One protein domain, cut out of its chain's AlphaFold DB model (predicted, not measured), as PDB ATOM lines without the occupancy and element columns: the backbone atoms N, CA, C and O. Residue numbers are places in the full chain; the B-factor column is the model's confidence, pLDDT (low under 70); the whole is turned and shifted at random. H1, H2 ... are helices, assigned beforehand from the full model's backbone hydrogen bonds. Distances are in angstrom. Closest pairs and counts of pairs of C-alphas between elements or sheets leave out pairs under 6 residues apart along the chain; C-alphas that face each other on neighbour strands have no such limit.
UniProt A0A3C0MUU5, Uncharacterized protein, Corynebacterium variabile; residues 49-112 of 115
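This is residues 49 to 112 of the 115 residues of an uncharacterized protein of Corynebacterium variabile (UniProt A0A3C0MUU5). Look for a helical hairpin: H1 lies side by side with the first part of the longer H2, and residues 94 to 112, the end of H2 with H3, stick out as an arm. The 64 printed residues hold three named helices, H1, H2 and H3 in chain order, and no named strand, all helix in class. The whole is extended, a rod spanning 65 by 13 by 12 A, with a radius of gyration of the C-alphas of 19.1 A.

Begin with H1, residues 49 to 64, which touches H2, residues 75 to 100; their closest C-alphas, Gly 59 and Gly 79, are 3.9 A apart. This hairpin runs opposite ways at a shallow tilt of 19 degrees. H3, residues 102 to 111, is apart from H1 and meets H2 only through their link. In H1, H2 and H3 every O i to N i+4 pair is within hydrogen-bond range.

Find C-alpha 49 at (4.112, -43.177, 0.893); H1 runs 23.0 A from there. H2 begins at C-alpha 75, (18.222, -30.878, 3.932), and runs 37.0 A. H3, 14.4 A long, ends at C-alpha 111, (-16.912, -65.579, -17.396).

The farthest C-alphas, Pro 69 and Thr 111, are 64.8 A apart. The printed part has no cut; H1 to H2 is a short link, H2 to H3 a tight one. Residues 66 to 67 have pLDDT under 70.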
ATOM      1  N   SER A  49       3.181 -43.840   1.822       97.50
ATOM      2  CA  SER A  49       4.112 -43.177   0.893       97.50
ATOM      3  C   SER A  49       4.066 -41.645   0.980       97.50
ATOM      4  O   SER A  49       5.088 -40.984   0.781       97.50
ATOM      5  N   LEU A  50       2.915 -41.077   1.366       97.25
ATOM      6  CA  LEU A  50       2.737 -39.636   1.541       97.25
ATOM      7  C   LEU A  50       3.655 -39.062   2.629       97.25
ATOM      8  O   LEU A  50       4.144 -37.944   2.480       97.25
ATOM      9  N   ALA A  51       3.946 -39.830   3.684       96.75
ATOM     10  CA  ALA A  51       4.900 -39.417   4.710       96.75
ATOM     11  C   ALA A  51       6.314 -39.264   4.124       96.75
ATOM     12  O   ALA A  51       6.984 -38.269   4.392       96.75
ATOM     13  N   GLY A  52       6.738 -40.197   3.263       96.88
ATOM     14  CA  GLY A  52       8.013 -40.110   2.544       96.88
ATOM     15  C   GLY A  52       8.087 -38.870   1.651       96.88
ATOM     16  O   GLY A  52       9.042 -38.099   1.738       96.88
ATOM     17  N   PHE A  53       7.038 -38.603   0.866       97.81
ATOM     18  CA  PHE A  53       6.973 -37.390   0.044       97.81
ATOM     19  C   PHE A  53       6.961 -36.100   0.876       97.81
ATOM     20  O   PHE A  53       7.606 -35.129   0.490       97.81
ATOM     21  N   GLY A  54       6.299 -36.085   2.034       97.06
ATOM     22  CA  GLY A  54       6.341 -34.952   2.962       97.06
ATOM     23  C   GLY A  54       7.757 -34.664   3.470       97.06
ATOM     24  O   GLY A  54       8.202 -33.517   3.438       97.06
ATOM     25  N   VAL A  55       8.497 -35.707   3.857       96.50
ATOM     26  CA  VAL A  55       9.916 -35.597   4.238       96.50
ATOM     27  C   VAL A  55      10.764 -35.109   3.061       96.50
ATOM     28  O   VAL A  55      11.642 -34.268   3.252       96.50
ATOM     29  N   ALA A  56      10.472 -35.574   1.843       96.81
ATOM     30  CA  ALA A  56      11.162 -35.136   0.634       96.81
ATOM     31  C   ALA A  56      11.008 -33.623   0.413       96.81
ATOM     32  O   ALA A  56      11.995 -32.900   0.278       96.81
ATOM     33  N   ILE A  57       9.761 -33.140   0.440       95.50
ATOM     34  CA  ILE A  57       9.423 -31.721   0.280       95.50
ATOM     35  C   ILE A  57      10.103 -30.895   1.368       95.50
ATOM     36  O   ILE A  57      10.736 -29.888   1.056       95.50
ATOM     37  N   PHE A  58      10.017 -31.328   2.626       93.44
ATOM     38  CA  PHE A  58      10.672 -30.656   3.742       93.44
ATOM     39  C   PHE A  58      12.187 -30.541   3.528       93.44
ATOM     40  O   PHE A  58      12.733 -29.440   3.613       93.44
ATOM     41  N   GLY A  59      12.859 -31.649   3.204       93.56
ATOM     42  CA  GLY A  59      14.307 -31.682   3.016       93.56
ATOM     43  C   GLY A  59      14.778 -30.774   1.880       93.56
ATOM     44  O   GLY A  59      15.643 -29.922   2.091       93.56
ATOM     45  N   PHE A  60      14.161 -30.878   0.700       92.56
ATOM     46  CA  PHE A  60      14.527 -30.044  -0.451       92.56
ATOM     47  C   PHE A  60      14.223 -28.564  -0.231       92.56
ATOM     48  O   PHE A  60      15.026 -27.709  -0.598       92.56
ATOM     49  N   THR A  61      13.097 -28.254   0.414       91.31
ATOM     50  CA  THR A  61      12.752 -26.872   0.762       91.31
ATOM     51  C   THR A  61      13.789 -26.296   1.720       91.31
ATOM     52  O   THR A  61      14.287 -25.198   1.498       91.31
ATOM     53  N   SER A  62      14.174 -27.055   2.747       89.75
ATOM     54  CA  SER A  62      15.166 -26.618   3.729       89.75
ATOM     55  C   SER A  62      16.558 -26.418   3.120       89.75
ATOM     56  O   SER A  62      17.240 -25.453   3.458       89.75
ATOM     57  N   ALA A  63      16.953 -27.263   2.162       87.00
ATOM     58  CA  ALA A  63      18.208 -27.108   1.429       87.00
ATOM     59  C   ALA A  63      18.254 -25.837   0.560       87.00
ATOM     60  O   ALA A  63      19.316 -25.239   0.395       87.00
ATOM     61  N   GLY A  64      17.106 -25.399   0.029       83.88
ATOM     62  CA  GLY A  64      16.996 -24.183  -0.783       83.88
ATOM     63  C   GLY A  64      17.235 -22.877  -0.014       83.88
ATOM     64  O   GLY A  64      17.552 -21.864  -0.630       83.88
ATOM     65  N   PHE A  65      17.138 -22.892   1.320       81.31
ATOM     66  CA  PHE A  65      17.354 -21.722   2.184       81.31
ATOM     67  C   PHE A  65      18.797 -21.581   2.704       81.31
ATOM     68  O   PHE A  65      19.026 -20.825   3.652       81.31
ATOM     69  N   GLY A  66      19.762 -22.280   2.092       64.06
ATOM     70  CA  GLY A  66      21.164 -22.349   2.521       64.06
ATOM     71  C   GLY A  66      21.728 -21.021   3.046       64.06
ATOM     72  O   GLY A  66      21.889 -20.064   2.295       64.06
ATOM     73  N   GLY A  67      22.011 -20.972   4.353       64.94
ATOM     74  CA  GLY A  67      22.502 -19.783   5.066       64.94
ATOM     75  C   GLY A  67      21.498 -19.142   6.034       64.94
ATOM     76  O   GLY A  67      21.894 -18.325   6.863       64.94
ATOM     77  N   SER A  68      20.219 -19.526   5.991       73.44
ATOM     78  CA  SER A  68      19.221 -19.079   6.971       73.44
ATOM     79  C   SER A  68      19.353 -19.844   8.302       73.44
ATOM     80  O   SER A  68      19.515 -21.067   8.252       73.44
ATOM     81  N   PRO A  69      19.204 -19.198   9.481       72.38
ATOM     82  CA  PRO A  69      19.254 -19.859  10.797       72.38
ATOM     83  C   PRO A  69      18.227 -20.985  10.992       72.38
ATOM     84  O   PRO A  69      18.373 -21.803  11.893       72.38
ATOM     85  N   VAL A  70      17.182 -21.014  10.161       74.25
ATOM     86  CA  VAL A  70      16.131 -22.047  10.156       74.25
ATOM     87  C   VAL A  70      16.394 -23.181   9.153       74.25
ATOM     88  O   VAL A  70      15.554 -24.066   8.997       74.25
ATOM     89  N   SER A  71      17.537 -23.174   8.461       78.81
ATOM     90  CA  SER A  71      17.897 -24.232   7.508       78.81
ATOM     91  C   SER A  71      18.414 -25.472   8.221       78.81
ATOM     92  O   SER A  71      19.221 -25.386   9.144       78.81
ATOM     93  N   GLN A  72      17.989 -26.638   7.747       82.19
ATOM     94  CA  GLN A  72      18.494 -27.929   8.183       82.19
ATOM     95  C   GLN A  72      19.810 -28.228   7.440       82.19
ATOM     96  O   GLN A  72      19.769 -28.335   6.210       82.19
ATOM     97  N   PRO A  73      20.958 -28.389   8.134       82.94
ATOM     98  CA  PRO A  73      22.258 -28.683   7.517       82.94
ATOM     99  C   PRO A  73      22.246 -29.823   6.489       82.94
ATOM    100  O   PRO A  73      22.883 -29.702   5.447       82.94
ATOM    101  N   ASP A  74      21.453 -30.875   6.718       88.69
ATOM    102  CA  ASP A  74      21.380 -32.047   5.833       88.69
ATOM    103  C   ASP A  74      20.098 -32.109   4.983       88.69
ATOM    104  O   ASP A  74      19.642 -33.189   4.595       88.69
ATOM    105  N   GLY A  75      19.493 -30.956   4.667       90.50
ATOM    106  CA  GLY A  75      18.222 -30.878   3.932       90.50
ATOM    107  C   GLY A  75      18.191 -31.712   2.643       90.50
ATOM    108  O   GLY A  75      17.242 -32.462   2.417       90.50
ATOM    109  N   ASN A  76      19.260 -31.677   1.839       92.44
ATOM    110  CA  ASN A  76      19.348 -32.466   0.603       92.44
ATOM    111  C   ASN A  76      19.315 -33.978   0.867       92.44
ATOM    112  O   ASN A  76      18.616 -34.709   0.168       92.44
ATOM    113  N   VAL A  77      20.042 -34.450   1.883       94.88
ATOM    114  CA  VAL A  77      20.101 -35.878   2.237       94.88
ATOM    115  C   VAL A  77      18.740 -36.347   2.742       94.88
ATOM    116  O   VAL A  77      18.223 -37.364   2.279       94.88
ATOM    117  N   ILE A  78      18.118 -35.568   3.629       94.88
ATOM    118  CA  ILE A  78      16.771 -35.834   4.149       94.88
ATOM    119  C   ILE A  78      15.754 -35.870   3.004       94.88
ATOM    120  O   ILE A  78      14.926 -36.780   2.940       94.88
ATOM    121  N   GLY A  79      15.855 -34.920   2.071       96.50
ATOM    122  CA  GLY A  79      14.995 -34.824   0.896       96.50
ATOM    123  C   GLY A  79      15.059 -36.083   0.027       96.50
ATOM    124  O   GLY A  79      14.034 -36.681  -0.303       96.50
ATOM    125  N   VAL A  80      16.275 -36.537  -0.287       97.50
ATOM    126  CA  VAL A  80      16.514 -37.746  -1.090       97.50
ATOM    127  C   VAL A  80      16.020 -39.006  -0.378       97.50
ATOM    128  O   VAL A  80      15.362 -39.831  -1.010       97.50
ATOM    129  N   ILE A  81      16.275 -39.157   0.925       97.50
ATOM    130  CA  ILE A  81      15.787 -40.311   1.696       97.50
ATOM    131  C   ILE A  81      14.256 -40.347   1.689       97.50
ATOM    132  O   ILE A  81      13.672 -41.392   1.397       97.50
ATOM    133  N   GLY A  82      13.606 -39.209   1.949       97.38
ATOM    134  CA  GLY A  82      12.149 -39.095   1.893       97.38
ATOM    135  C   GLY A  82      11.595 -39.491   0.526       97.38
ATOM    136  O   GLY A  82      10.652 -40.281   0.442       97.38
ATOM    137  N   LEU A  83      12.230 -39.019  -0.552       98.19
ATOM    138  CA  LEU A  83      11.835 -39.342  -1.921       98.19
ATOM    139  C   LEU A  83      11.948 -40.847  -2.195       98.19
ATOM    140  O   LEU A  83      11.005 -41.442  -2.712       98.19
ATOM    141  N   ILE A  84      13.071 -41.466  -1.822       98.31
ATOM    142  CA  ILE A  84      13.298 -42.907  -2.000       98.31
ATOM    143  C   ILE A  84      12.234 -43.705  -1.244       98.31
ATOM    144  O   ILE A  84      11.595 -44.577  -1.829       98.31
ATOM    145  N   VAL A  85      11.995 -43.386   0.030       97.94
ATOM    146  CA  VAL A  85      10.988 -44.076   0.850       97.94
ATOM    147  C   VAL A  85       9.588 -43.916   0.252       97.94
ATOM    148  O   VAL A  85       8.870 -44.907   0.117       97.94
ATOM    149  N   GLY A  86       9.215 -42.701  -0.162       98.00
ATOM    150  CA  GLY A  86       7.924 -42.423  -0.795       98.00
ATOM    151  C   GLY A  86       7.726 -43.229  -2.079       98.00
ATOM    152  O   GLY A  86       6.724 -43.928  -2.228       98.00
ATOM    153  N   VAL A  87       8.707 -43.217  -2.983       98.31
ATOM    154  CA  VAL A  87       8.635 -43.960  -4.252       98.31
ATOM    155  C   VAL A  87       8.586 -45.471  -4.021       98.31
ATOM    156  O   VAL A  87       7.767 -46.149  -4.643       98.31
ATOM    157  N   LEU A  88       9.408 -46.011  -3.116       98.00
ATOM    158  CA  LEU A  88       9.421 -47.445  -2.812       98.00
ATOM    159  C   LEU A  88       8.092 -47.912  -2.217       98.00
ATOM    160  O   LEU A  88       7.559 -48.935  -2.646       98.00
ATOM    161  N   MET A  89       7.526 -47.156  -1.273       97.69
ATOM    162  CA  MET A  89       6.213 -47.467  -0.707       97.69
ATOM    163  C   MET A  89       5.113 -47.380  -1.764       97.69
ATOM    164  O   MET A  89       4.288 -48.286  -1.858       97.69
ATOM    165  N   LEU A  90       5.117 -46.348  -2.607       97.38
ATOM    166  CA  LEU A  90       4.128 -46.212  -3.673       97.38
ATOM    167  C   LEU A  90       4.203 -47.386  -4.664       97.38
ATOM    168  O   LEU A  90       3.175 -47.975  -5.008       97.38
ATOM    169  N   ALA A  91       5.416 -47.767  -5.075       97.38
ATOM    170  CA  ALA A  91       5.649 -48.894  -5.971       97.38
ATOM    171  C   ALA A  91       5.211 -50.225  -5.341       97.38
ATOM    172  O   ALA A  91       4.475 -50.992  -5.967       97.38
ATOM    173  N   TYR A  92       5.603 -50.483  -4.091       96.06
ATOM    174  CA  TYR A  92       5.215 -51.694  -3.370       96.06
ATOM    175  C   TYR A  92       3.701 -51.764  -3.145       96.06
ATOM    176  O   TYR A  92       3.084 -52.806  -3.362       96.06
ATOM    177  N   GLY A  93       3.075 -50.651  -2.767       94.88
ATOM    178  CA  GLY A  93       1.632 -50.563  -2.585       94.88
ATOM    179  C   GLY A  93       0.867 -50.827  -3.885       94.88
ATOM    180  O   GLY A  93      -0.063 -51.636  -3.902       94.88
ATOM    181  N   GLY A  94       1.311 -50.241  -5.003       94.62
ATOM    182  CA  GLY A  94       0.759 -50.517  -6.332       94.62
ATOM    183  C   GLY A  94       0.923 -51.981  -6.754       94.62
ATOM    184  O   GLY A  94      -0.029 -52.604  -7.232       94.62
ATOM    185  N   TRP A  95       2.100 -52.565  -6.514       94.62
ATOM    186  CA  TRP A  95       2.379 -53.982  -6.768       94.62
ATOM    187  C   TRP A  95       1.483 -54.910  -5.935       94.62
ATOM    188  O   TRP A  95       0.925 -55.877  -6.464       94.62
ATOM    189  N   SER A  96       1.280 -54.578  -4.660       92.56
ATOM    190  CA  SER A  96       0.421 -55.309  -3.728       92.56
ATOM    191  C   SER A  96      -1.047 -55.294  -4.177       92.56
ATOM    192  O   SER A  96      -1.689 -56.344  -4.263       92.56
ATOM    193  N   ILE A  97      -1.568 -54.130  -4.588       92.00
ATOM    194  CA  ILE A  97      -2.917 -54.019  -5.171       92.00
ATOM    195  C   ILE A  97      -3.013 -54.816  -6.473       92.00
ATOM    196  O   ILE A  97      -4.013 -55.496  -6.709       92.00
ATOM    197  N   HIS A  98      -1.987 -54.775  -7.323       88.81
ATOM    198  CA  HIS A  98      -1.985 -55.542  -8.564       88.81
ATOM    199  C   HIS A  98      -2.110 -57.053  -8.304       88.81
ATOM    200  O   HIS A  98      -2.871 -57.732  -9.006       88.81
ATOM    201  N   HIS A  99      -1.426 -57.571  -7.281       87.69
ATOM    202  CA  HIS A  99      -1.528 -58.969  -6.850       87.69
ATOM    203  C   HIS A  99      -2.889 -59.281  -6.221       87.69
ATOM    204  O   HIS A  99      -3.530 -60.255  -6.613       87.69
ATOM    205  N   GLY A 100      -3.397 -58.407  -5.350       84.31
ATOM    206  CA  GLY A 100      -4.734 -58.532  -4.761       84.31
ATOM    207  C   GLY A 100      -5.894 -58.365  -5.755       84.31
ATOM    208  O   GLY A 100      -7.052 -58.524  -5.392       84.31
ATOM    209  N   ARG A 101      -5.618 -58.052  -7.027       86.94
ATOM    210  CA  ARG A 101      -6.614 -58.037  -8.114       86.94
ATOM    211  C   ARG A 101      -6.537 -59.261  -9.029       86.94
ATOM    212  O   ARG A 101      -7.262 -59.319 -10.021       86.94
ATOM    213  N   ALA A 102      -5.674 -60.235  -8.734       84.50
ATOM    214  CA  ALA A 102      -5.502 -61.420  -9.571       84.50
ATOM    215  C   ALA A 102      -6.767 -62.289  -9.648       84.50
ATOM    216  O   ALA A 102      -7.106 -62.758 -10.732       84.50
ATOM    217  N   ALA A 103      -7.492 -62.457  -8.536       79.62
ATOM    218  CA  ALA A 103      -8.736 -63.232  -8.499       79.62
ATOM    219  C   ALA A 103      -9.811 -62.634  -9.424       79.62
ATOM    220  O   ALA A 103     -10.381 -63.340 -10.251       79.62
ATOM    221  N   TYR A 104      -9.996 -61.312  -9.374       80.50
ATOM    222  CA  TYR A 104     -10.915 -60.597 -10.264       80.50
ATOM    223  C   TYR A 104     -10.550 -60.748 -11.750       80.50
ATOM    224  O   TYR A 104     -11.430 -60.930 -12.590       80.50
ATOM    225  N   ARG A 105      -9.255 -60.703 -12.098       81.62
ATOM    226  CA  ARG A 105      -8.813 -60.907 -13.491       81.62
ATOM    227  C   ARG A 105      -9.163 -62.306 -13.998       81.62
ATOM    228  O   ARG A 105      -9.724 -62.419 -15.081       81.62
ATOM    229  N   ARG A 106      -8.929 -63.340 -13.180       80.56
ATOM    230  CA  ARG A 106      -9.304 -64.728 -13.504       80.56
ATOM    231  C   ARG A 106     -10.812 -64.879 -13.711       80.56
ATOM    232  O   ARG A 106     -11.226 -65.511 -14.676       80.56
ATOM    233  N   TYR A 107     -11.622 -64.258 -12.852       74.81
ATOM    234  CA  TYR A 107     -13.080 -64.240 -13.000       74.81
ATOM    235  C   TYR A 107     -13.529 -63.571 -14.310       74.81
ATOM    236  O   TYR A 107     -14.389 -64.093 -15.025       74.81
ATOM    237  N   LYS A 108     -12.928 -62.429 -14.661       79.75
ATOM    238  CA  LYS A 108     -13.230 -61.719 -15.910       79.75
ATOM    239  C   LYS A 108     -12.881 -62.564 -17.140       79.75
ATOM    240  O   LYS A 108     -13.649 -62.584 -18.097       79.75
ATOM    241  N   GLU A 109     -11.744 -63.252 -17.116       78.81
ATOM    242  CA  GLU A 109     -11.287 -64.122 -18.207       78.81
ATOM    243  C   GLU A 109     -12.183 -65.355 -18.386       78.81
ATOM    244  O   GLU A 109     -12.497 -65.721 -19.516       78.81
ATOM    245  N   SER A 110     -12.632 -65.974 -17.291       75.19
ATOM    246  CA  SER A 110     -13.438 -67.200 -17.339       75.19
ATOM    247  C   SER A 110     -14.901 -66.953 -17.708       75.19
ATOM    248  O   SER A 110     -15.515 -67.761 -18.405       75.19
ATOM    249  N   THR A 111     -15.479 -65.847 -17.237       73.00
ATOM    250  CA  THR A 111     -16.912 -65.579 -17.396       73.00
ATOM    251  C   THR A 111     -17.222 -64.551 -18.476       73.00
ATOM    252  O   THR A 111     -18.378 -64.449 -18.890       73.00
ATOM    253  N   GLY A 112     -16.234 -63.761 -18.912       71.62
ATOM    254  CA  GLY A 112     -16.430 -62.605 -19.790       71.62
ATOM    255  C   GLY A 112     -17.258 -61.481 -19.154       71.62
ATOM    256  O   GLY A 112     -17.532 -60.475 -19.809       71.62
TER     257      GLY A 112